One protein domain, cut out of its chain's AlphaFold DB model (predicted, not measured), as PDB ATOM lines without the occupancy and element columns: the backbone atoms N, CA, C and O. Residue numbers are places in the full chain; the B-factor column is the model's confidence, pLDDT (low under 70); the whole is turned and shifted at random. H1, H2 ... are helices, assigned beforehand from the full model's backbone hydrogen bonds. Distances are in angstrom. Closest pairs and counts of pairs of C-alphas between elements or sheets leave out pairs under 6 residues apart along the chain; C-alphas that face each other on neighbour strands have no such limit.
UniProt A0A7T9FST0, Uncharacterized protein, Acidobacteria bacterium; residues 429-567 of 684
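What this domain is: This is residues 429 to 567 of the 684 residues of an uncharacterized protein of Acidobacteria bacterium (UniProt A0A7T9FST0). What shape do these atoms make? One long helix, H7, forms the spine, with H4 and H5 running along it and H6 packed on H4 near the end where H7 begins. H3 packs steeply on residues 540 to 545 of H7, and beyond that end H1 and H2 make a small helical hairpin, apart from H4 to H7. What is it made of, and how large is it? The printed part has 139 residues with seven named helices, H1 to H7 in order, and no named strand; its class is all helix. The whole is loose, with a radius of gyration of the C-alphas of 18.2 A, and elongated, spanning 59 by 38 by 31 A.

Where its parts are: Where do the first helices lie? H1, residues 435 to 443, begins at C-alpha 435 (54.424, -15.001, 55.181) and is 12.3 A long. H2 holds residues 452 to 459, 10.5 A, and H3 residues 465 to 477, 18.4 A. What follows? H4 holds residues 484 to 494, 15.1 A; H5, residues 502 to 515, 19.8 A; and H6, residues 531 to 537, 10.1 A. Where is the longest helix? H7, residues 540 to 567, runs 40.2 A from C-alpha 540 (41.940, -19.753, 47.236) to C-alpha 567 (35.531, -58.817, 39.965).

How they stand to each other: How do H1 and H2 stand? They touch as a helical hairpin, opposite ways at a shallow tilt of 6 degrees, their closest C-alphas being those of Phe 442 and Leu 459, 5.7 A apart. H2 and H3 are apart. What touches H7, the hub? H3 touches residues 540 to 545 alone, at a steep tilt of 60 degrees, with the C-alphas of Thr 472 and Ala 541 closest at 4.9 A. H4, H5 and H7 form an up-and-down bundle, each helix running against the one before it: H4 touches H7 at 4 degrees, closest C-alphas Ala 486 and Glu 542, 6.6 A, and H5 touches H7 at 26 degrees, closest C-alphas Leu 506 and Leu 557, 5.9 A. Where is H6? It touches H4, with the C-alphas of Glu 485 and Leu 534 closest at 6.2 A, and only just touches H5, with 3 pairs of C-alphas within 8 A and those of Ser 515 and His 531 closest at 5.7 A. Are the helix backbones well formed? In H1 to H7 every O i to N i+4 pair is within hydrogen-bond range.

The domain as a whole: How far does it reach? The two C-alphas farthest apart, those of Arg 448 and Glu 567, are 64.0 A apart. Is there a cut or a long link? The printed part has no cut; the link from H5 to H6, residues 516 to 530, is long. Where is confidence low? The mean pLDDT of the printed part is 84.1, and residues 429 to 430 and 564 to 567 are under 70.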
ATOM      1  N   ASN A 429      68.357 -10.285  42.538       61.66
ATOM      2  CA  ASN A 429      66.915 -10.512  42.643       61.66
ATOM      3  C   ASN A 429      66.400 -10.088  44.023       61.66
ATOM      4  O   ASN A 429      66.834 -10.637  45.038       61.66
ATOM      5  N   LEU A 430      65.435  -9.160  44.052       68.81
ATOM      6  CA  LEU A 430      64.705  -8.784  45.266       68.81
ATOM      7  C   LEU A 430      64.115 -10.036  45.940       68.81
ATOM      8  O   LEU A 430      63.464 -10.832  45.245       68.81
ATOM      9  N   PRO A 431      64.302 -10.216  47.263       78.25
ATOM     10  CA  PRO A 431      63.816 -11.393  47.973       78.25
ATOM     11  C   PRO A 431      62.294 -11.532  47.845       78.25
ATOM     12  O   PRO A 431      61.577 -10.548  47.669       78.25
ATOM     13  N   ALA A 432      61.796 -12.765  47.940       85.88
ATOM     14  CA  ALA A 432      60.373 -13.000  48.149       85.88
ATOM     15  C   ALA A 432      59.953 -12.460  49.526       85.88
ATOM     16  O   ALA A 432      60.702 -12.600  50.496       85.88
ATOM     17  N   LEU A 433      58.752 -11.887  49.597       88.00
ATOM     18  CA  LEU A 433      58.113 -11.462  50.839       88.00
ATOM     19  C   LEU A 433      57.872 -12.669  51.748       88.00
ATOM     20  O   LEU A 433      57.456 -13.737  51.287       88.00
ATOM     21  N   THR A 434      58.098 -12.484  53.043       88.00
ATOM     22  CA  THR A 434      57.764 -13.462  54.082       88.00
ATOM     23  C   THR A 434      56.250 -13.653  54.210       88.00
ATOM     24  O   THR A 434      55.450 -12.840  53.748       88.00
ATOM     25  N   GLN A 435      55.835 -14.727  54.888       85.38
ATOM     26  CA  GLN A 435      54.424 -15.001  55.181       85.38
ATOM     27  C   GLN A 435      53.752 -13.834  55.930       85.38
ATOM     28  O   GLN A 435      52.657 -13.424  55.555       85.38
ATOM     29  N   LYS A 436      54.451 -13.225  56.900       87.38
ATOM     30  CA  LYS A 436      53.964 -12.062  57.659       87.38
ATOM     31  C   LYS A 436      53.836 -10.803  56.795       87.38
ATOM     32  O   LYS A 436      52.828 -10.113  56.886       87.38
ATOM     33  N   GLU A 437      54.798 -10.518  55.916       89.25
ATOM     34  CA  GLU A 437      54.687  -9.401  54.959       89.25
ATOM     35  C   GLU A 437      53.533  -9.612  53.967       89.25
ATOM     36  O   GLU A 437      52.778  -8.685  53.692       89.25
ATOM     37  N   MET A 438      53.348 -10.839  53.467       90.06
ATOM     38  CA  MET A 438      52.226 -11.186  52.587       90.06
ATOM     39  C   MET A 438      50.875 -11.053  53.301       90.06
ATOM     40  O   MET A 438      49.915 -10.585  52.693       90.06
ATOM     41  N   GLN A 439      50.789 -11.430  54.580       89.44
ATOM     42  CA  GLN A 439      49.600 -11.216  55.402       89.44
ATOM     43  C   GLN A 439      49.307  -9.714  55.540       89.44
ATOM     44  O   GLN A 439      48.216  -9.288  55.164       89.44
ATOM     45  N   MET A 440      50.298  -8.918  55.974       88.94
ATOM     46  CA  MET A 440      50.183  -7.459  56.125       88.94
ATOM     47  C   MET A 440      49.713  -6.775  54.836       88.94
ATOM     48  O   MET A 440      48.797  -5.962  54.886       88.94
ATOM     49  N   LEU A 441      50.261  -7.151  53.677       90.81
ATOM     50  CA  LEU A 441      49.880  -6.606  52.367       90.81
ATOM     51  C   LEU A 441      48.379  -6.774  52.064       90.81
ATOM     52  O   LEU A 441      47.730  -5.871  51.528       90.81
ATOM     53  N   PHE A 442      47.810  -7.931  52.410       89.75
ATOM     54  CA  PHE A 442      46.396  -8.220  52.173       89.75
ATOM     55  C   PHE A 442      45.470  -7.719  53.295       89.75
ATOM     56  O   PHE A 442      44.311  -7.430  53.003       89.75
ATOM     57  N   THR A 443      45.952  -7.551  54.532       88.06
ATOM     58  CA  THR A 443      45.193  -6.914  55.630       88.06
ATOM     59  C   THR A 443      45.299  -5.388  55.658       88.06
ATOM     60  O   THR A 443      44.483  -4.746  56.313       88.06
ATOM     61  N   GLU A 444      46.269  -4.798  54.951       85.38
ATOM     62  CA  GLU A 444      46.456  -3.350  54.833       85.38
ATOM     63  C   GLU A 444      45.155  -2.651  54.399       85.38
ATOM     64  O   GLU A 444      44.433  -3.137  53.517       85.38
ATOM     65  N   GLN A 445      44.888  -1.484  54.995       83.12
ATOM     66  CA  GLN A 445      43.701  -0.671  54.742       83.12
ATOM     67  C   GLN A 445      43.474  -0.472  53.234       83.12
ATOM     68  O   GLN A 445      44.376  -0.085  52.491       83.12
ATOM     69  N   SER A 446      42.271  -0.807  52.765       85.69
ATOM     70  CA  SER A 446      41.976  -0.851  51.328       85.69
ATOM     71  C   SER A 446      41.762   0.550  50.732       85.69
ATOM     72  O   SER A 446      41.288   1.439  51.444       85.69
ATOM     73  N   PRO A 447      42.065   0.754  49.434       83.81
ATOM     74  CA  PRO A 447      41.821   2.018  48.739       83.81
ATOM     75  C   PRO A 447      40.367   2.494  48.826       83.81
ATOM     76  O   PRO A 447      39.432   1.696  48.817       83.81
ATOM     77  N   ARG A 448      40.168   3.817  48.830       79.94
ATOM     78  CA  ARG A 448      38.850   4.463  49.006       79.94
ATOM     79  C   ARG A 448      37.808   4.107  47.939       79.94
ATOM     80  O   ARG A 448      36.619   4.270  48.188       79.94
ATOM     81  N   HIS A 449      38.236   3.655  46.760       83.38
ATOM     82  CA  HIS A 449      37.353   3.243  45.664       83.38
ATOM     83  C   HIS A 449      36.956   1.759  45.708       83.38
ATOM     84  O   HIS A 449      36.154   1.332  44.880       83.38
ATOM     85  N   TYR A 450      37.488   0.966  46.644       86.38
ATOM     86  CA  TYR A 450      37.108  -0.439  46.789       86.38
ATOM     87  C   TYR A 450      35.677  -0.580  47.325       86.38
ATOM     88  O   TYR A 450      35.311   0.007  48.344       86.38
ATOM     89  N   THR A 451      34.885  -1.446  46.694       87.88
ATOM     90  CA  THR A 451      33.608  -1.908  47.258       87.88
ATOM     91  C   THR A 451      33.837  -2.916  48.391       87.88
ATOM     92  O   THR A 451      34.911  -3.510  48.514       87.88
ATOM     93  N   SER A 452      32.807  -3.188  49.197       84.38
ATOM     94  CA  SER A 452      32.837  -4.256  50.210       84.38
ATOM     95  C   SER A 452      33.238  -5.619  49.626       84.38
ATOM     96  O   SER A 452      33.993  -6.359  50.253       84.38
ATOM     97  N   GLU A 453      32.802  -5.929  48.403       85.88
ATOM     98  CA  GLU A 453      33.172  -7.155  47.689       85.88
ATOM     99  C   GLU A 453      34.658  -7.187  47.306       85.88
ATOM    100  O   GLU A 453      35.297  -8.228  47.448       85.88
ATOM    101  N   MET A 454      35.234  -6.053  46.888       86.62
ATOM    102  CA  MET A 454      36.673  -5.927  46.606       86.62
ATOM    103  C   MET A 454      37.520  -6.063  47.880       86.62
ATOM    104  O   MET A 454      38.566  -6.710  47.857       86.62
ATOM    105  N   ILE A 455      37.056  -5.517  49.011       84.44
ATOM    106  CA  ILE A 455      37.721  -5.664  50.317       84.44
ATOM    107  C   ILE A 455      37.705  -7.134  50.759       84.44
ATOM    108  O   ILE A 455      38.748  -7.687  51.106       84.44
ATOM    109  N   VAL A 456      36.550  -7.805  50.685       85.94
ATOM    110  CA  VAL A 456      36.432  -9.243  50.990       85.94
ATOM    111  C   VAL A 456      37.286 -10.083  50.032       85.94
ATOM    112  O   VAL A 456      37.945 -11.025  50.474       85.94
ATOM    113  N   ALA A 457      37.341  -9.728  48.745       86.19
ATOM    114  CA  ALA A 457      38.216 -10.376  47.773       86.19
ATOM    115  C   ALA A 457      39.700 -10.250  48.158       86.19
ATOM    116  O   ALA A 457      40.373 -11.277  48.219       86.19
ATOM    117  N   LYS A 458      40.191  -9.047  48.504       89.50
ATOM    118  CA  LYS A 458      41.566  -8.821  48.999       89.50
ATOM    119  C   LYS A 458      41.852  -9.665  50.249       89.50
ATOM    120  O   LYS A 458      42.824 -10.419  50.285       89.50
ATOM    121  N   LEU A 459      40.971  -9.604  51.251       86.88
ATOM    122  CA  LEU A 459      41.140 -10.304  52.532       86.88
ATOM    123  C   LEU A 459      41.122 -11.835  52.401       86.88
ATOM    124  O   LEU A 459      41.819 -12.520  53.150       86.88
ATOM    125  N   ASN A 460      40.416 -12.400  51.416       86.06
ATOM    126  CA  ASN A 460      40.471 -13.840  51.132       86.06
ATOM    127  C   ASN A 460      41.881 -14.329  50.727       86.06
ATOM    128  O   ASN A 460      42.143 -15.530  50.809       86.06
ATOM    129  N   TYR A 461      42.790 -13.428  50.330       86.50
ATOM    130  CA  TYR A 461      44.199 -13.726  50.052       86.50
ATOM    131  C   TYR A 461      45.143 -13.386  51.216       86.50
ATOM    132  O   TYR A 461      46.331 -13.687  51.113       86.50
ATOM    133  N   ALA A 462      44.656 -12.848  52.340       84.06
ATOM    134  CA  ALA A 462      45.460 -12.665  53.556       84.06
ATOM    135  C   ALA A 462      45.748 -13.985  54.288       84.06
ATOM    136  O   ALA A 462      46.777 -14.112  54.941       84.06
ATOM    137  N   GLY A 463      44.858 -14.974  54.153       75.06
ATOM    138  CA  GLY A 463      44.902 -16.212  54.926       75.06
ATOM    139  C   GLY A 463      46.187 -17.032  54.761       75.06
ATOM    140  O   GLY A 463      46.675 -17.283  53.652       75.06
ATOM    141  N   ASP A 464      46.697 -17.525  55.883       72.69
ATOM    142  CA  ASP A 464      47.743 -18.540  55.913       72.69
ATOM    143  C   ASP A 464      47.258 -19.878  55.357       72.69
ATOM    144  O   ASP A 464      46.054 -20.155  55.290       72.69
ATOM    145  N   ARG A 465      48.203 -20.748  54.983       72.94
ATOM    146  CA  ARG A 465      47.900 -22.067  54.404       72.94
ATOM    147  C   ARG A 465      46.997 -22.911  55.310       72.94
ATOM    148  O   ARG A 465      46.193 -23.686  54.806       72.94
ATOM    149  N   GLU A 466      47.101 -22.746  56.624       78.00
ATOM    150  CA  GLU A 466      46.283 -23.468  57.605       78.00
ATOM    151  C   GLU A 466      44.875 -22.884  57.724       78.00
ATOM    152  O   GLU A 466      43.907 -23.628  57.599       78.00
ATOM    153  N   THR A 467      44.738 -21.556  57.810       78.69
ATOM    154  CA  THR A 467      43.420 -20.889  57.748       78.69
ATOM    155  C   THR A 467      42.685 -21.189  56.434       78.69
ATOM    156  O   THR A 467      41.473 -21.394  56.426       78.69
ATOM    157  N   THR A 468      43.431 -21.307  55.327       79.25
ATOM    158  CA  THR A 468      42.901 -21.688  54.012       79.25
ATOM    159  C   THR A 468      42.380 -23.126  54.042       79.25
ATOM    160  O   THR A 468      41.221 -23.340  53.698       79.25
ATOM    161  N   LYS A 469      43.173 -24.097  54.530       82.94
ATOM    162  CA  LYS A 469      42.726 -25.492  54.728       82.94
ATOM    163  C   LYS A 469      41.475 -25.574  55.605       82.94
ATOM    164  O   LYS A 469      40.509 -26.206  55.201       82.94
ATOM    165  N   ALA A 470      41.475 -24.920  56.769       84.88
ATOM    166  CA  ALA A 470      40.356 -24.955  57.710       84.88
ATOM    167  C   ALA A 470      39.062 -24.421  57.072       84.88
ATOM    168  O   ALA A 470      37.993 -25.006  57.246       84.88
ATOM    169  N   ARG A 471      39.163 -23.363  56.255       83.06
ATOM    170  CA  ARG A 471      38.040 -22.821  55.478       83.06
ATOM    171  C   ARG A 471      37.600 -23.757  54.346       83.06
ATOM    172  O   ARG A 471      36.401 -23.922  54.142       83.06
ATOM    173  N   THR A 472      38.533 -24.418  53.660       85.62
ATOM    174  CA  THR A 472      38.240 -25.477  52.674       85.62
ATOM    175  C   THR A 472      37.522 -26.671  53.312       85.62
ATOM    176  O   THR A 472      36.592 -27.221  52.727       85.62
ATOM    177  N   GLU A 473      37.898 -27.066  54.529       87.25
ATOM    178  CA  GLU A 473      37.213 -28.122  55.278       87.25
ATOM    179  C   GLU A 473      35.823 -27.691  55.760       87.25
ATOM    180  O   GLU A 473      34.880 -28.466  55.632       87.25
ATOM    181  N   ALA A 474      35.656 -26.452  56.228       86.38
ATOM    182  CA  ALA A 474      34.345 -25.900  56.574       86.38
ATOM    183  C   ALA A 474      33.397 -25.841  55.353       86.38
ATOM    184  O   ALA A 474      32.219 -26.182  55.462       86.38
ATOM    185  N   LEU A 475      33.921 -25.520  54.160       88.25
ATOM    186  CA  LEU A 475      33.199 -25.614  52.880       88.25
ATOM    187  C   LEU A 475      32.821 -27.065  52.507       88.25
ATOM    188  O   LEU A 475      31.747 -27.289  51.945       88.25
ATOM    189  N   LYS A 476      33.655 -28.063  52.851       86.69
ATOM    190  CA  LYS A 476      33.305 -29.493  52.718       86.69
ATOM    191  C   LYS A 476      32.235 -29.935  53.717       86.69
ATOM    192  O   LYS A 476      31.353 -30.699  53.337       86.69
ATOM    193  N   ARG A 477      32.302 -29.469  54.971       86.44
ATOM    194  CA  ARG A 477      31.317 -29.775  56.026       86.44
ATOM    195  C   ARG A 477      29.983 -29.040  55.837       86.44
ATOM    196  O   ARG A 477      28.989 -29.447  56.428       86.44
ATOM    197  N   GLY A 478      29.941 -28.006  54.993       84.81
ATOM    198  CA  GLY A 478      28.744 -27.194  54.741       84.81
ATOM    199  C   GLY A 478      28.499 -26.101  55.788       84.81
ATOM    200  O   GLY A 478      27.424 -25.514  55.817       84.81
ATOM    201  N   GLU A 479      29.493 -25.816  56.632       86.94
ATOM    202  CA  GLU A 479      29.454 -24.769  57.668       86.94
ATOM    203  C   GLU A 479      29.513 -23.355  57.069       86.94
ATOM    204  O   GLU A 479      29.081 -22.387  57.691       86.94
ATOM    205  N   ILE A 480      30.057 -23.236  55.854       84.25
ATOM    206  CA  ILE A 480      30.196 -21.988  55.103       84.25
ATOM    207  C   ILE A 480      29.480 -22.148  53.759       84.25
ATOM    208  O   ILE A 480      29.666 -23.149  53.062       84.25
ATOM    209  N   ALA A 481      28.676 -21.151  53.383       81.44
ATOM    210  CA  ALA A 481      28.035 -21.097  52.074       81.44
ATOM    211  C   ALA A 481      29.074 -20.915  50.951       81.44
ATOM    212  O   ALA A 481      30.006 -20.121  51.077       81.44
ATOM    213  N   ARG A 482      28.890 -21.648  49.850       83.94
ATOM    214  CA  ARG A 482      29.722 -21.570  48.639       83.94
ATOM    215  C   ARG A 482      29.354 -20.316  47.836       83.94
ATOM    216  O   ARG A 482      28.182 -19.940  47.811       83.94
ATOM    217  N   SER A 483      30.311 -19.713  47.136       82.88
ATOM    218  CA  SER A 483      30.012 -18.713  46.103       82.88
ATOM    219  C   SER A 483      29.149 -19.306  44.974       82.88
ATOM    220  O   SER A 483      29.225 -20.514  44.709       82.88
ATOM    221  N   PRO A 484      28.328 -18.495  44.279       83.31
ATOM    222  CA  PRO A 484      27.536 -18.981  43.151       83.31
ATOM    223  C   PRO A 484      28.421 -19.489  42.000       83.31
ATOM    224  O   PRO A 484      28.052 -20.457  41.334       83.31
ATOM    225  N   GLU A 485      29.611 -18.916  41.798       85.88
ATOM    226  CA  GLU A 485      30.591 -19.410  40.824       85.88
ATOM    227  C   GLU A 485      31.126 -20.805  41.207       85.88
ATOM    228  O   GLU A 485      31.242 -21.687  40.350       85.88
ATOM    229  N   ALA A 486      31.404 -21.046  42.496       85.56
ATOM    230  CA  ALA A 486      31.838 -22.358  42.977       85.56
ATOM    231  C   ALA A 486      30.699 -23.382  42.909       85.56
ATOM    232  O   ALA A 486      30.934 -24.536  42.548       85.56
ATOM    233  N   GLN A 487      29.462 -22.970  43.203       88.56
ATOM    234  CA  GLN A 487      28.291 -23.833  43.085       88.56
ATOM    235  C   GLN A 487      28.070 -24.300  41.636       88.56
ATOM    236  O   GLN A 487      27.947 -25.504  41.423       88.56
ATOM    237  N   GLN A 488      28.130 -23.410  40.638       89.44
ATOM    238  CA  GLN A 488      28.003 -23.789  39.219       89.44
ATOM    239  C   GLN A 488      29.068 -24.810  38.778       89.44
ATOM    240  O   GLN A 488      28.783 -25.741  38.018       89.44
ATOM    241  N   LEU A 489      30.304 -24.672  39.271       89.31
ATOM    242  CA  LEU A 489      31.380 -25.630  39.005       89.31
ATOM    243  C   LEU A 489      31.133 -26.995  39.670       89.31
ATOM    244  O   LEU A 489      31.456 -28.015  39.062       89.31
ATOM    245  N   ILE A 490      30.537 -27.031  40.865       90.88
ATOM    246  CA  ILE A 490      30.145 -28.278  41.541       90.88
ATOM    247  C   ILE A 490      28.944 -28.940  40.849       90.88
ATOM    248  O   ILE A 490      29.004 -30.132  40.570       90.88
ATOM    249  N   GLU A 491      27.911 -28.200  40.451       89.81
ATOM    250  CA  GLU A 491      26.768 -28.744  39.691       89.81
ATOM    251  C   GLU A 491      27.221 -29.332  38.333       89.81
ATOM    252  O   GLU A 491      26.798 -30.418  37.918       89.81
ATOM    253  N   SER A 492      28.177 -28.674  37.665       88.81
ATOM    254  CA  SER A 492      28.838 -29.172  36.445       88.81
ATOM    255  C   SER A 492      29.772 -30.371  36.687       88.81
ATOM    256  O   SER A 492      30.168 -31.040  35.730       88.81
ATOM    257  N   LEU A 493      30.133 -30.676  37.938       87.44
ATOM    258  CA  LEU A 493      30.922 -31.846  38.344       87.44
ATOM    259  C   LEU A 493      30.024 -33.022  38.775       87.44
ATOM    260  O   LEU A 493      30.277 -34.161  38.373       87.44
ATOM    261  N   GLU A 494      28.965 -32.748  39.537       87.69
ATOM    262  CA  GLU A 494      27.995 -33.728  40.045       87.69
ATOM    263  C   GLU A 494      27.178 -34.342  38.898       87.69
ATOM    264  O   GLU A 494      27.110 -35.566  38.777       87.69
ATOM    265  N   SER A 495      26.718 -33.531  37.938       86.12
ATOM    266  CA  SER A 495      26.075 -33.996  36.689       86.12
ATOM    267  C   SER A 495      26.963 -34.895  35.802       86.12
ATOM    268  O   SER A 495      26.497 -35.500  34.833       86.12
ATOM    269  N   ARG A 496      28.263 -35.033  36.113       81.38
ATOM    270  CA  ARG A 496      29.171 -35.989  35.450       81.38
ATOM    271  C   ARG A 496      29.198 -37.357  36.130       81.38
ATOM    272  O   ARG A 496      29.655 -38.302  35.490       81.38
ATOM    273  N   MET A 497      28.688 -37.487  37.356       77.94
ATOM    274  CA  MET A 497      28.494 -38.780  38.025       77.94
ATOM    275  C   MET A 497      27.333 -39.567  37.421       77.94
ATOM    276  O   MET A 497      27.475 -40.768  37.206       77.94
ATOM    277  N   GLU A 498      26.232 -38.888  37.083       76.88
ATOM    278  CA  GLU A 498      24.941 -39.463  36.654       76.88
ATOM    279  C   GLU A 498      24.966 -40.218  35.306       76.88
ATOM    280  O   GLU A 498      23.934 -40.667  34.803       76.88
ATOM    281  N   ARG A 499      26.138 -40.371  34.679       81.25
ATOM    282  CA  ARG A 499      26.271 -41.049  33.386       81.25
ATOM    283  C   ARG A 499      26.108 -42.560  33.545       81.25
ATOM    284  O   ARG A 499      26.638 -43.180  34.460       81.25
ATOM    285  N   LYS A 500      25.421 -43.167  32.574       75.25
ATOM    286  CA  LYS A 500      25.028 -44.587  32.563       75.25
ATOM    287  C   LYS A 500      26.192 -45.588  32.681       75.25
ATOM    288  O   LYS A 500      25.965 -46.721  33.100       75.25
ATOM    289  N   TYR A 501      27.409 -45.202  32.298       79.44
ATOM    290  CA  TYR A 501      28.588 -46.065  32.329       79.44
ATOM    291  C   TYR A 501      29.708 -45.425  33.152       79.44
ATOM    292  O   TYR A 501      30.110 -44.292  32.900       79.44
ATOM    293  N   LEU A 502      30.268 -46.190  34.093       80.44
ATOM    294  CA  LEU A 502      31.295 -45.727  35.033       80.44
ATOM    295  C   LEU A 502      32.530 -45.141  34.320       80.44
ATOM    296  O   LEU A 502      33.038 -44.092  34.713       80.44
ATOM    297  N   ASN A 503      32.963 -45.765  33.219       81.69
ATOM    298  CA  ASN A 503      34.071 -45.272  32.393       81.69
ATOM    299  C   ASN A 503      33.783 -43.899  31.754       81.69
ATOM    300  O   ASN A 503      34.714 -43.111  31.573       81.69
ATOM    301  N   ASP A 504      32.518 -43.577  31.470       84.25
ATOM    302  CA  ASP A 504      32.115 -42.275  30.928       84.25
ATOM    303  C   ASP A 504      32.102 -41.204  32.023       84.25
ATOM    304  O   ASP A 504      32.578 -40.096  31.780       84.25
ATOM    305  N   SER A 505      31.633 -41.527  33.237       85.12
ATOM    306  CA  SER A 505      31.715 -40.639  34.413       85.12
ATOM    307  C   SER A 505      33.172 -40.337  34.784       85.12
ATOM    308  O   SER A 505      33.548 -39.190  35.042       85.12
ATOM    309  N   LEU A 506      34.030 -41.359  34.738       86.50
ATOM    310  CA  LEU A 506      35.469 -41.268  35.002       86.50
ATOM    311  C   LEU A 506      36.169 -40.401  33.943       86.50
ATOM    312  O   LEU A 506      36.937 -39.498  34.287       86.50
ATOM    313  N   SER A 507      35.855 -40.608  32.663       85.50
ATOM    314  CA  SER A 507      36.383 -39.795  31.559       85.50
ATOM    315  C   SER A 507      35.882 -38.346  31.618       85.50
ATOM    316  O   SER A 507      36.659 -37.416  31.411       85.50
ATOM    317  N   ALA A 508      34.616 -38.127  31.984       86.06
ATOM    318  CA  ALA A 508      34.029 -36.800  32.155       86.06
ATOM    319  C   ALA A 508      34.635 -36.023  33.335       86.06
ATOM    320  O   ALA A 508      34.850 -34.813  33.224       86.06
ATOM    321  N   THR A 509      34.954 -36.713  34.433       86.94
ATOM    322  CA  THR A 509      35.626 -36.134  35.609       86.94
ATOM    323  C   THR A 509      37.092 -35.797  35.297       86.94
ATOM    324  O   THR A 509      37.584 -34.739  35.687       86.94
ATOM    325  N   LYS A 510      37.787 -36.617  34.493       87.44
ATOM    326  CA  LYS A 510      39.116 -36.263  33.956       87.44
ATOM    327  C   LYS A 510      39.056 -35.056  33.016       87.44
ATOM    328  O   LYS A 510      39.889 -34.161  33.137       87.44
ATOM    329  N   HIS A 511      38.044 -34.985  32.150       88.75
ATOM    330  CA  HIS A 511      37.815 -33.817  31.300       88.75
ATOM    331  C   HIS A 511      37.503 -32.551  32.119       88.75
ATOM    332  O   HIS A 511      38.008 -31.481  31.797       88.75
ATOM    333  N   PHE A 512      36.749 -32.670  33.221       89.25
ATOM    334  CA  PHE A 512      36.505 -31.562  34.154       89.25
ATOM    335  C   PHE A 512      37.825 -30.992  34.694       89.25
ATOM    336  O   PHE A 512      38.106 -29.812  34.491       89.25
ATOM    337  N   LEU A 513      38.676 -31.844  35.278       87.94
ATOM    338  CA  LEU A 513      39.987 -31.462  35.825       87.94
ATOM    339  C   LEU A 513      40.948 -30.865  34.778       87.94
ATOM    340  O   LEU A 513      41.803 -30.055  35.134       87.94
ATOM    341  N   GLN A 514      40.814 -31.240  33.501       87.75
ATOM    342  CA  GLN A 514      41.537 -30.602  32.396       87.75
ATOM    343  C   GLN A 514      40.974 -29.205  32.084       87.75
ATOM    344  O   GLN A 514      41.735 -28.247  31.956       87.75
ATOM    345  N   SER A 515      39.647 -29.064  32.033       88.00
ATOM    346  CA  SER A 515      38.973 -27.791  31.748       88.00
ATOM    347  C   SER A 515      39.079 -26.726  32.848       88.00
ATOM    348  O   SER A 515      38.841 -25.562  32.569       88.00
ATOM    349  N   LEU A 516      39.507 -27.077  34.067       87.56
ATOM    350  CA  LEU A 516      39.914 -26.093  35.089       87.56
ATOM    351  C   LEU A 516      41.271 -25.416  34.780       87.56
ATOM    352  O   LEU A 516      41.704 -24.540  35.526       87.56
ATOM    353  N   LYS A 517      41.994 -25.882  33.750       85.50
ATOM    354  CA  LYS A 517      43.361 -25.451  33.396       85.50
ATOM    355  C   LYS A 517      43.524 -25.008  31.942       85.50
ATOM    356  O   LYS A 517      44.617 -24.599  31.568       85.50
ATOM    357  N   THR A 518      42.497 -25.181  31.115       84.12
ATOM    358  CA  THR A 518      42.531 -24.882  29.677       84.12
ATOM    359  C   THR A 518      41.230 -24.183  29.292       84.12
ATOM    360  O   THR A 518      40.166 -24.693  29.657       84.12
ATOM    361  N   PRO A 519      41.292 -23.028  28.603       85.25
ATOM    362  CA  PRO A 519      40.107 -22.259  28.242       85.25
ATOM    363  C   PRO A 519      39.224 -23.037  27.263       85.25
ATOM    364  O   PRO A 519      39.687 -23.873  26.483       85.25
ATOM    365  N   ASN A 520      37.927 -22.742  27.276       85.94
ATOM    366  CA  ASN A 520      36.895 -23.488  26.556       85.94
ATOM    367  C   ASN A 520      37.014 -23.381  25.022       85.94
ATOM    368  O   ASN A 520      36.364 -24.122  24.283       85.94
ATOM    369  N   GLU A 521      37.854 -22.474  24.523       82.25
ATOM    370  CA  GLU A 521      38.209 -22.379  23.107       82.25
ATOM    371  C   GLU A 521      39.217 -23.449  22.663       82.25
ATOM    372  O   GLU A 521      39.079 -23.973  21.557       82.25
ATOM    373  N   GLU A 522      40.165 -23.817  23.531       82.81
ATOM    374  CA  GLU A 522      41.221 -24.811  23.269       82.81
ATOM    375  C   GLU A 522      40.775 -26.257  23.552       82.81
ATOM    376  O   GLU A 522      41.409 -27.222  23.109       82.81
ATOM    377  N   LEU A 523      39.678 -26.439  24.294       85.19
ATOM    378  CA  LEU A 523      39.155 -27.759  24.642       85.19
ATOM    379  C   LEU A 523      38.618 -28.517  23.419       85.19
ATOM    380  O   LEU A 523      37.742 -28.052  22.692       85.19
ATOM    381  N   ARG A 524      39.066 -29.773  23.272       79.25
ATOM    382  CA  ARG A 524      38.561 -30.719  22.253       79.25
ATOM    383  C   ARG A 524      37.062 -31.009  22.381       79.25
ATOM    384  O   ARG A 524      36.427 -31.346  21.388       79.25
ATOM    385  N   PHE A 525      36.516 -30.894  23.589       80.31
ATOM    386  CA  PHE A 525      35.087 -30.972  23.867       80.31
ATOM    387  C   PHE A 525      34.704 -29.734  24.673       80.31
ATOM    388  O   PHE A 525      35.156 -29.575  25.803       80.31
ATOM    389  N   LYS A 526      33.893 -28.842  24.104       84.56
ATOM    390  CA  LYS A 526      33.509 -27.611  24.801       84.56
ATOM    391  C   LYS A 526      32.515 -27.913  25.926       84.56
ATOM    392  O   LYS A 526      31.592 -28.707  25.746       84.56
ATOM    393  N   ASN A 527      32.717 -27.290  27.081       85.44
ATOM    394  CA  ASN A 527      31.747 -27.248  28.173       85.44
ATOM    395  C   ASN A 527      30.682 -26.167  27.893       85.44
ATOM    396  O   ASN A 527      30.896 -25.268  27.077       85.44
ATOM    397  N   ASN A 528      29.560 -26.221  28.618       83.31
ATOM    398  CA  ASN A 528      28.445 -25.269  28.492       83.31
ATOM    399  C   ASN A 528      28.829 -23.815  28.845       83.31
ATOM    400  O   ASN A 528      28.191 -22.881  28.373       83.31
ATOM    401  N   PHE A 529      29.858 -23.638  29.676       85.62
ATOM    402  CA  PHE A 529      30.453 -22.366  30.090       85.62
ATOM    403  C   PHE A 529      31.972 -22.550  30.252       85.62
ATOM    404  O   PHE A 529      32.455 -23.687  30.242       85.62
ATOM    405  N   ASP A 530      32.742 -21.467  30.394       85.75
ATOM    406  CA  ASP A 530      34.189 -21.588  30.602       85.75
ATOM    407  C   ASP A 530      34.529 -21.955  32.056       85.75
ATOM    408  O   ASP A 530      34.369 -21.177  32.997       85.75
ATOM    409  N   HIS A 531      34.998 -23.190  32.232       87.50
ATOM    410  CA  HIS A 531      35.415 -23.725  33.524       87.50
ATOM    411  C   HIS A 531      36.724 -23.106  34.029       87.50
ATOM    412  O   HIS A 531      36.914 -23.009  35.238       87.50
ATOM    413  N   SER A 532      37.627 -22.705  33.131       86.25
ATOM    414  CA  SER A 532      38.920 -22.114  33.471       86.25
ATOM    415  C   SER A 532      38.756 -20.652  33.888       86.25
ATOM    416  O   SER A 532      39.450 -20.201  34.798       86.25
ATOM    417  N   GLU A 533      37.821 -19.928  33.265       85.62
ATOM    418  CA  GLU A 533      37.485 -18.542  33.613       85.62
ATOM    419  C   GLU A 533      36.767 -18.441  34.968       85.62
ATOM    420  O   GLU A 533      37.139 -17.618  35.803       85.62
ATOM    421  N   LEU A 534      35.778 -19.302  35.245       85.38
ATOM    422  CA  LEU A 534      35.150 -19.319  36.572       85.38
ATOM    423  C   LEU A 534      36.129 -19.798  37.654       85.38
ATOM    424  O   LEU A 534      36.184 -19.214  38.733       85.38
ATOM    425  N   TYR A 535      36.954 -20.812  37.373       85.81
ATOM    426  CA  TYR A 535      37.911 -21.339  38.351       85.81
ATOM    427  C   TYR A 535      39.080 -20.383  38.652       85.81
ATOM    428  O   TYR A 535      39.654 -20.457  39.741       85.81
ATOM    429  N   SER A 536      39.444 -19.470  37.742       82.12
ATOM    430  CA  SER A 536      40.437 -18.426  38.035       82.12
ATOM    431  C   SER A 536      39.876 -17.323  38.942       82.12
ATOM    432  O   SER A 536      40.612 -16.832  39.799       82.12
ATOM    433  N   LYS A 537      38.578 -17.009  38.807       82.50
ATOM    434  CA  LYS A 537      37.828 -16.023  39.611       82.50
ATOM    435  C   LYS A 537      37.498 -16.479  41.039       82.50
ATOM    436  O   LYS A 537      37.081 -15.660  41.853       82.50
ATOM    437  N   LEU A 538      37.679 -17.756  41.376       84.38
ATOM    438  CA  LEU A 538      37.401 -18.260  42.724       84.38
ATOM    439  C   LEU A 538      38.480 -17.858  43.761       84.38
ATOM    440  O   LEU A 538      39.678 -17.921  43.467       84.38
ATOM    441  N   PRO A 539      38.098 -17.550  45.018       83.06
ATOM    442  CA  PRO A 539      39.028 -17.419  46.142       83.06
ATOM    443  C   PRO A 539      39.854 -18.697  46.407       83.06
ATOM    444  O   PRO A 539      39.392 -19.798  46.101       83.06
ATOM    445  N   PRO A 540      41.035 -18.609  47.059       84.69
ATOM    446  CA  PRO A 540      41.940 -19.753  47.236       84.69
ATOM    447  C   PRO A 540      41.299 -20.984  47.896       84.69
ATOM    448  O   PRO A 540      41.446 -22.093  47.387       84.69
ATOM    449  N   ALA A 541      40.534 -20.793  48.977       84.06
ATOM    450  CA  ALA A 541      39.852 -21.887  49.675       84.06
ATOM    451  C   ALA A 541      38.759 -22.559  48.817       84.06
ATOM    452  O   ALA A 541      38.551 -23.766  48.908       84.06
ATOM    453  N   GLU A 542      38.087 -21.806  47.940       85.00
ATOM    454  CA  GLU A 542      37.067 -22.357  47.040       85.00
ATOM    455  C   GLU A 542      37.684 -23.073  45.832       85.00
ATOM    456  O   GLU A 542      37.158 -24.095  45.391       85.00
ATOM    457  N   ARG A 543      38.843 -22.611  45.343       86.81
ATOM    458  CA  ARG A 543      39.636 -23.327  44.327       86.81
ATOM    459  C   ARG A 543      40.125 -24.665  44.863       86.81
ATOM    460  O   ARG A 543      39.889 -25.696  44.233       86.81
ATOM    461  N   ASP A 544      40.723 -24.659  46.052       86.31
ATOM    462  CA  ASP A 544      41.142 -25.882  46.738       86.31
ATOM    463  C   ASP A 544      39.946 -26.808  47.018       86.31
ATOM    464  O   ASP A 544      40.066 -28.016  46.829       86.31
ATOM    465  N   PHE A 545      38.779 -26.272  47.395       89.12
ATOM    466  CA  PHE A 545      37.544 -27.045  47.567       89.12
ATOM    467  C   PHE A 545      37.094 -27.732  46.264       89.12
ATOM    468  O   PHE A 545      37.001 -28.960  46.231       89.12
ATOM    469  N   VAL A 546      36.873 -26.975  45.180       89.38
ATOM    470  CA  VAL A 546      36.422 -27.516  43.881       89.38
ATOM    471  C   VAL A 546      37.419 -28.538  43.330       89.38
ATOM    472  O   VAL A 546      37.017 -29.599  42.844       89.38
ATOM    473  N   TYR A 547      38.724 -28.268  43.450       90.19
ATOM    474  CA  TYR A 547      39.761 -29.206  43.024       90.19
ATOM    475  C   TYR A 547      39.756 -30.489  43.860       90.19
ATOM    476  O   TYR A 547      39.773 -31.579  43.289       90.19
ATOM    477  N   GLN A 548      39.681 -30.382  45.192       89.50
ATOM    478  CA  GLN A 548      39.678 -31.544  46.084       89.50
ATOM    479  C   GLN A 548      38.449 -32.434  45.870       89.50
ATOM    480  O   GLN A 548      38.606 -33.650  45.761       89.50
ATOM    481  N   VAL A 549      37.247 -31.857  45.739       88.75
ATOM    482  CA  VAL A 549      36.023 -32.623  45.448       88.75
ATOM    483  C   VAL A 549      36.144 -33.338  44.096       88.75
ATOM    484  O   VAL A 549      35.842 -34.528  44.003       88.75
ATOM    485  N   ALA A 550      36.682 -32.674  43.066       89.00
ATOM    486  CA  ALA A 550      36.917 -33.295  41.762       89.00
ATOM    487  C   ALA A 550      37.983 -34.412  41.795       89.00
ATOM    488  O   ALA A 550      37.830 -35.423  41.102       89.00
ATOM    489  N   THR A 551      39.041 -34.286  42.610       89.62
ATOM    490  CA  THR A 551      40.015 -35.373  42.807       89.62
ATOM    491  C   THR A 551      39.439 -36.535  43.608       89.62
ATOM    492  O   THR A 551      39.612 -37.678  43.197       89.62
ATOM    493  N   GLU A 552      38.679 -36.273  44.673       89.62
ATOM    494  CA  GLU A 552      37.996 -37.318  45.441       89.62
ATOM    495  C   GLU A 552      36.975 -38.074  44.582       89.62
ATOM    496  O   GLU A 552      36.891 -39.296  44.658       89.62
ATOM    497  N   GLN A 553      36.212 -37.368  43.739       87.50
ATOM    498  CA  GLN A 553      35.282 -37.974  42.785       87.50
ATOM    499  C   GLN A 553      36.020 -38.863  41.777       87.50
ATOM    500  O   GLN A 553      35.626 -40.009  41.556       87.50
ATOM    501  N   LYS A 554      37.126 -38.370  41.199       90.69
ATOM    502  CA  LYS A 554      37.995 -39.159  40.314       90.69
ATOM    503  C   LYS A 554      38.521 -40.409  41.022       90.69
ATOM    504  O   LYS A 554      38.525 -41.471  40.413       90.69
ATOM    505  N   GLU A 555      38.979 -40.293  42.263       89.44
ATOM    506  CA  GLU A 555      39.558 -41.408  43.017       89.44
ATOM    507  C   GLU A 555      38.507 -42.440  43.421       89.44
ATOM    508  O   GLU A 555      38.750 -43.627  43.233       89.44
ATOM    509  N   LYS A 556      37.316 -42.010  43.860       88.38
ATOM    510  CA  LYS A 556      36.156 -42.888  44.098       88.38
ATOM    511  C   LYS A 556      35.787 -43.653  42.817       88.38
ATOM    512  O   LYS A 556      35.669 -44.873  42.842       88.38
ATOM    513  N   LEU A 557      35.713 -42.975  41.667       86.44
ATOM    514  CA  LEU A 557      35.474 -43.634  40.376       86.44
ATOM    515  C   LEU A 557      36.620 -44.572  39.959       86.44
ATOM    516  O   LEU A 557      36.358 -45.656  39.447       86.44
ATOM    517  N   GLU A 558      37.885 -44.205  40.173       87.94
ATOM    518  CA  GLU A 558      39.034 -45.060  39.849       87.94
ATOM    519  C   GLU A 558      39.154 -46.278  40.781       87.94
ATOM    520  O   GLU A 558      39.585 -47.335  40.316       87.94
ATOM    521  N   THR A 559      38.747 -46.192  42.052       86.00
ATOM    522  CA  THR A 559      38.682 -47.358  42.950       86.00
ATOM    523  C   THR A 559      37.512 -48.269  42.600       86.00
ATOM    524  O   THR A 559      37.738 -49.469  42.452       86.00
ATOM    525  N   THR A 560      36.306 -47.744  42.352       83.56
ATOM    526  CA  THR A 560      35.178 -48.574  41.892       83.56
ATOM    527  C   THR A 560      35.480 -49.229  40.539       83.56
ATOM    528  O   THR A 560      35.267 -50.429  40.393       83.56
ATOM    529  N   ALA A 561      36.083 -48.507  39.583       81.44
ATOM    530  CA  ALA A 561      36.533 -49.087  38.313       81.44
ATOM    531  C   ALA A 561      37.509 -50.256  38.520       81.44
ATOM    532  O   ALA A 561      37.376 -51.293  37.867       81.44
ATOM    533  N   ARG A 562      38.485 -50.112  39.431       79.94
ATOM    534  CA  ARG A 562      39.443 -51.180  39.764       79.94
ATOM    535  C   ARG A 562      38.756 -52.378  40.408       79.94
ATOM    536  O   ARG A 562      39.045 -53.489  39.984       79.94
ATOM    537  N   LEU A 563      37.837 -52.161  41.350       75.69
ATOM    538  CA  LEU A 563      37.075 -53.230  42.003       75.69
ATOM    539  C   LEU A 563      36.236 -54.010  40.985       75.69
ATOM    540  O   LEU A 563      36.443 -55.209  40.846       75.69
ATOM    541  N   THR A 564      35.416 -53.343  40.167       68.38
ATOM    542  CA  THR A 564      34.643 -54.009  39.102       68.38
ATOM    543  C   THR A 564      35.549 -54.702  38.072       68.38
ATOM    544  O   THR A 564      35.222 -55.773  37.562       68.38
ATOM    545  N   THR A 565      36.734 -54.145  37.789       63.00
ATOM    546  CA  THR A 565      37.723 -54.801  36.916       63.00
ATOM    547  C   THR A 565      38.349 -56.032  37.586       63.00
ATOM    548  O   THR A 565      38.614 -57.011  36.895       63.00
ATOM    549  N   GLN A 566      38.560 -56.036  38.904       54.38
ATOM    550  CA  GLN A 566      39.028 -57.207  39.657       54.38
ATOM    551  C   GLN A 566      37.932 -58.270  39.808       54.38
ATOM    552  O   GLN A 566      38.220 -59.446  39.642       54.38
ATOM    553  N   GLU A 567      36.671 -57.888  39.995       50.94
ATOM    554  CA  GLU A 567      35.531 -58.817  39.965       50.94
ATOM    555  C   GLU A 567      35.355 -59.452  38.573       50.94
ATOM    556  O   GLU A 567      35.069 -60.643  38.466       50.94
TER     557      GLU A 567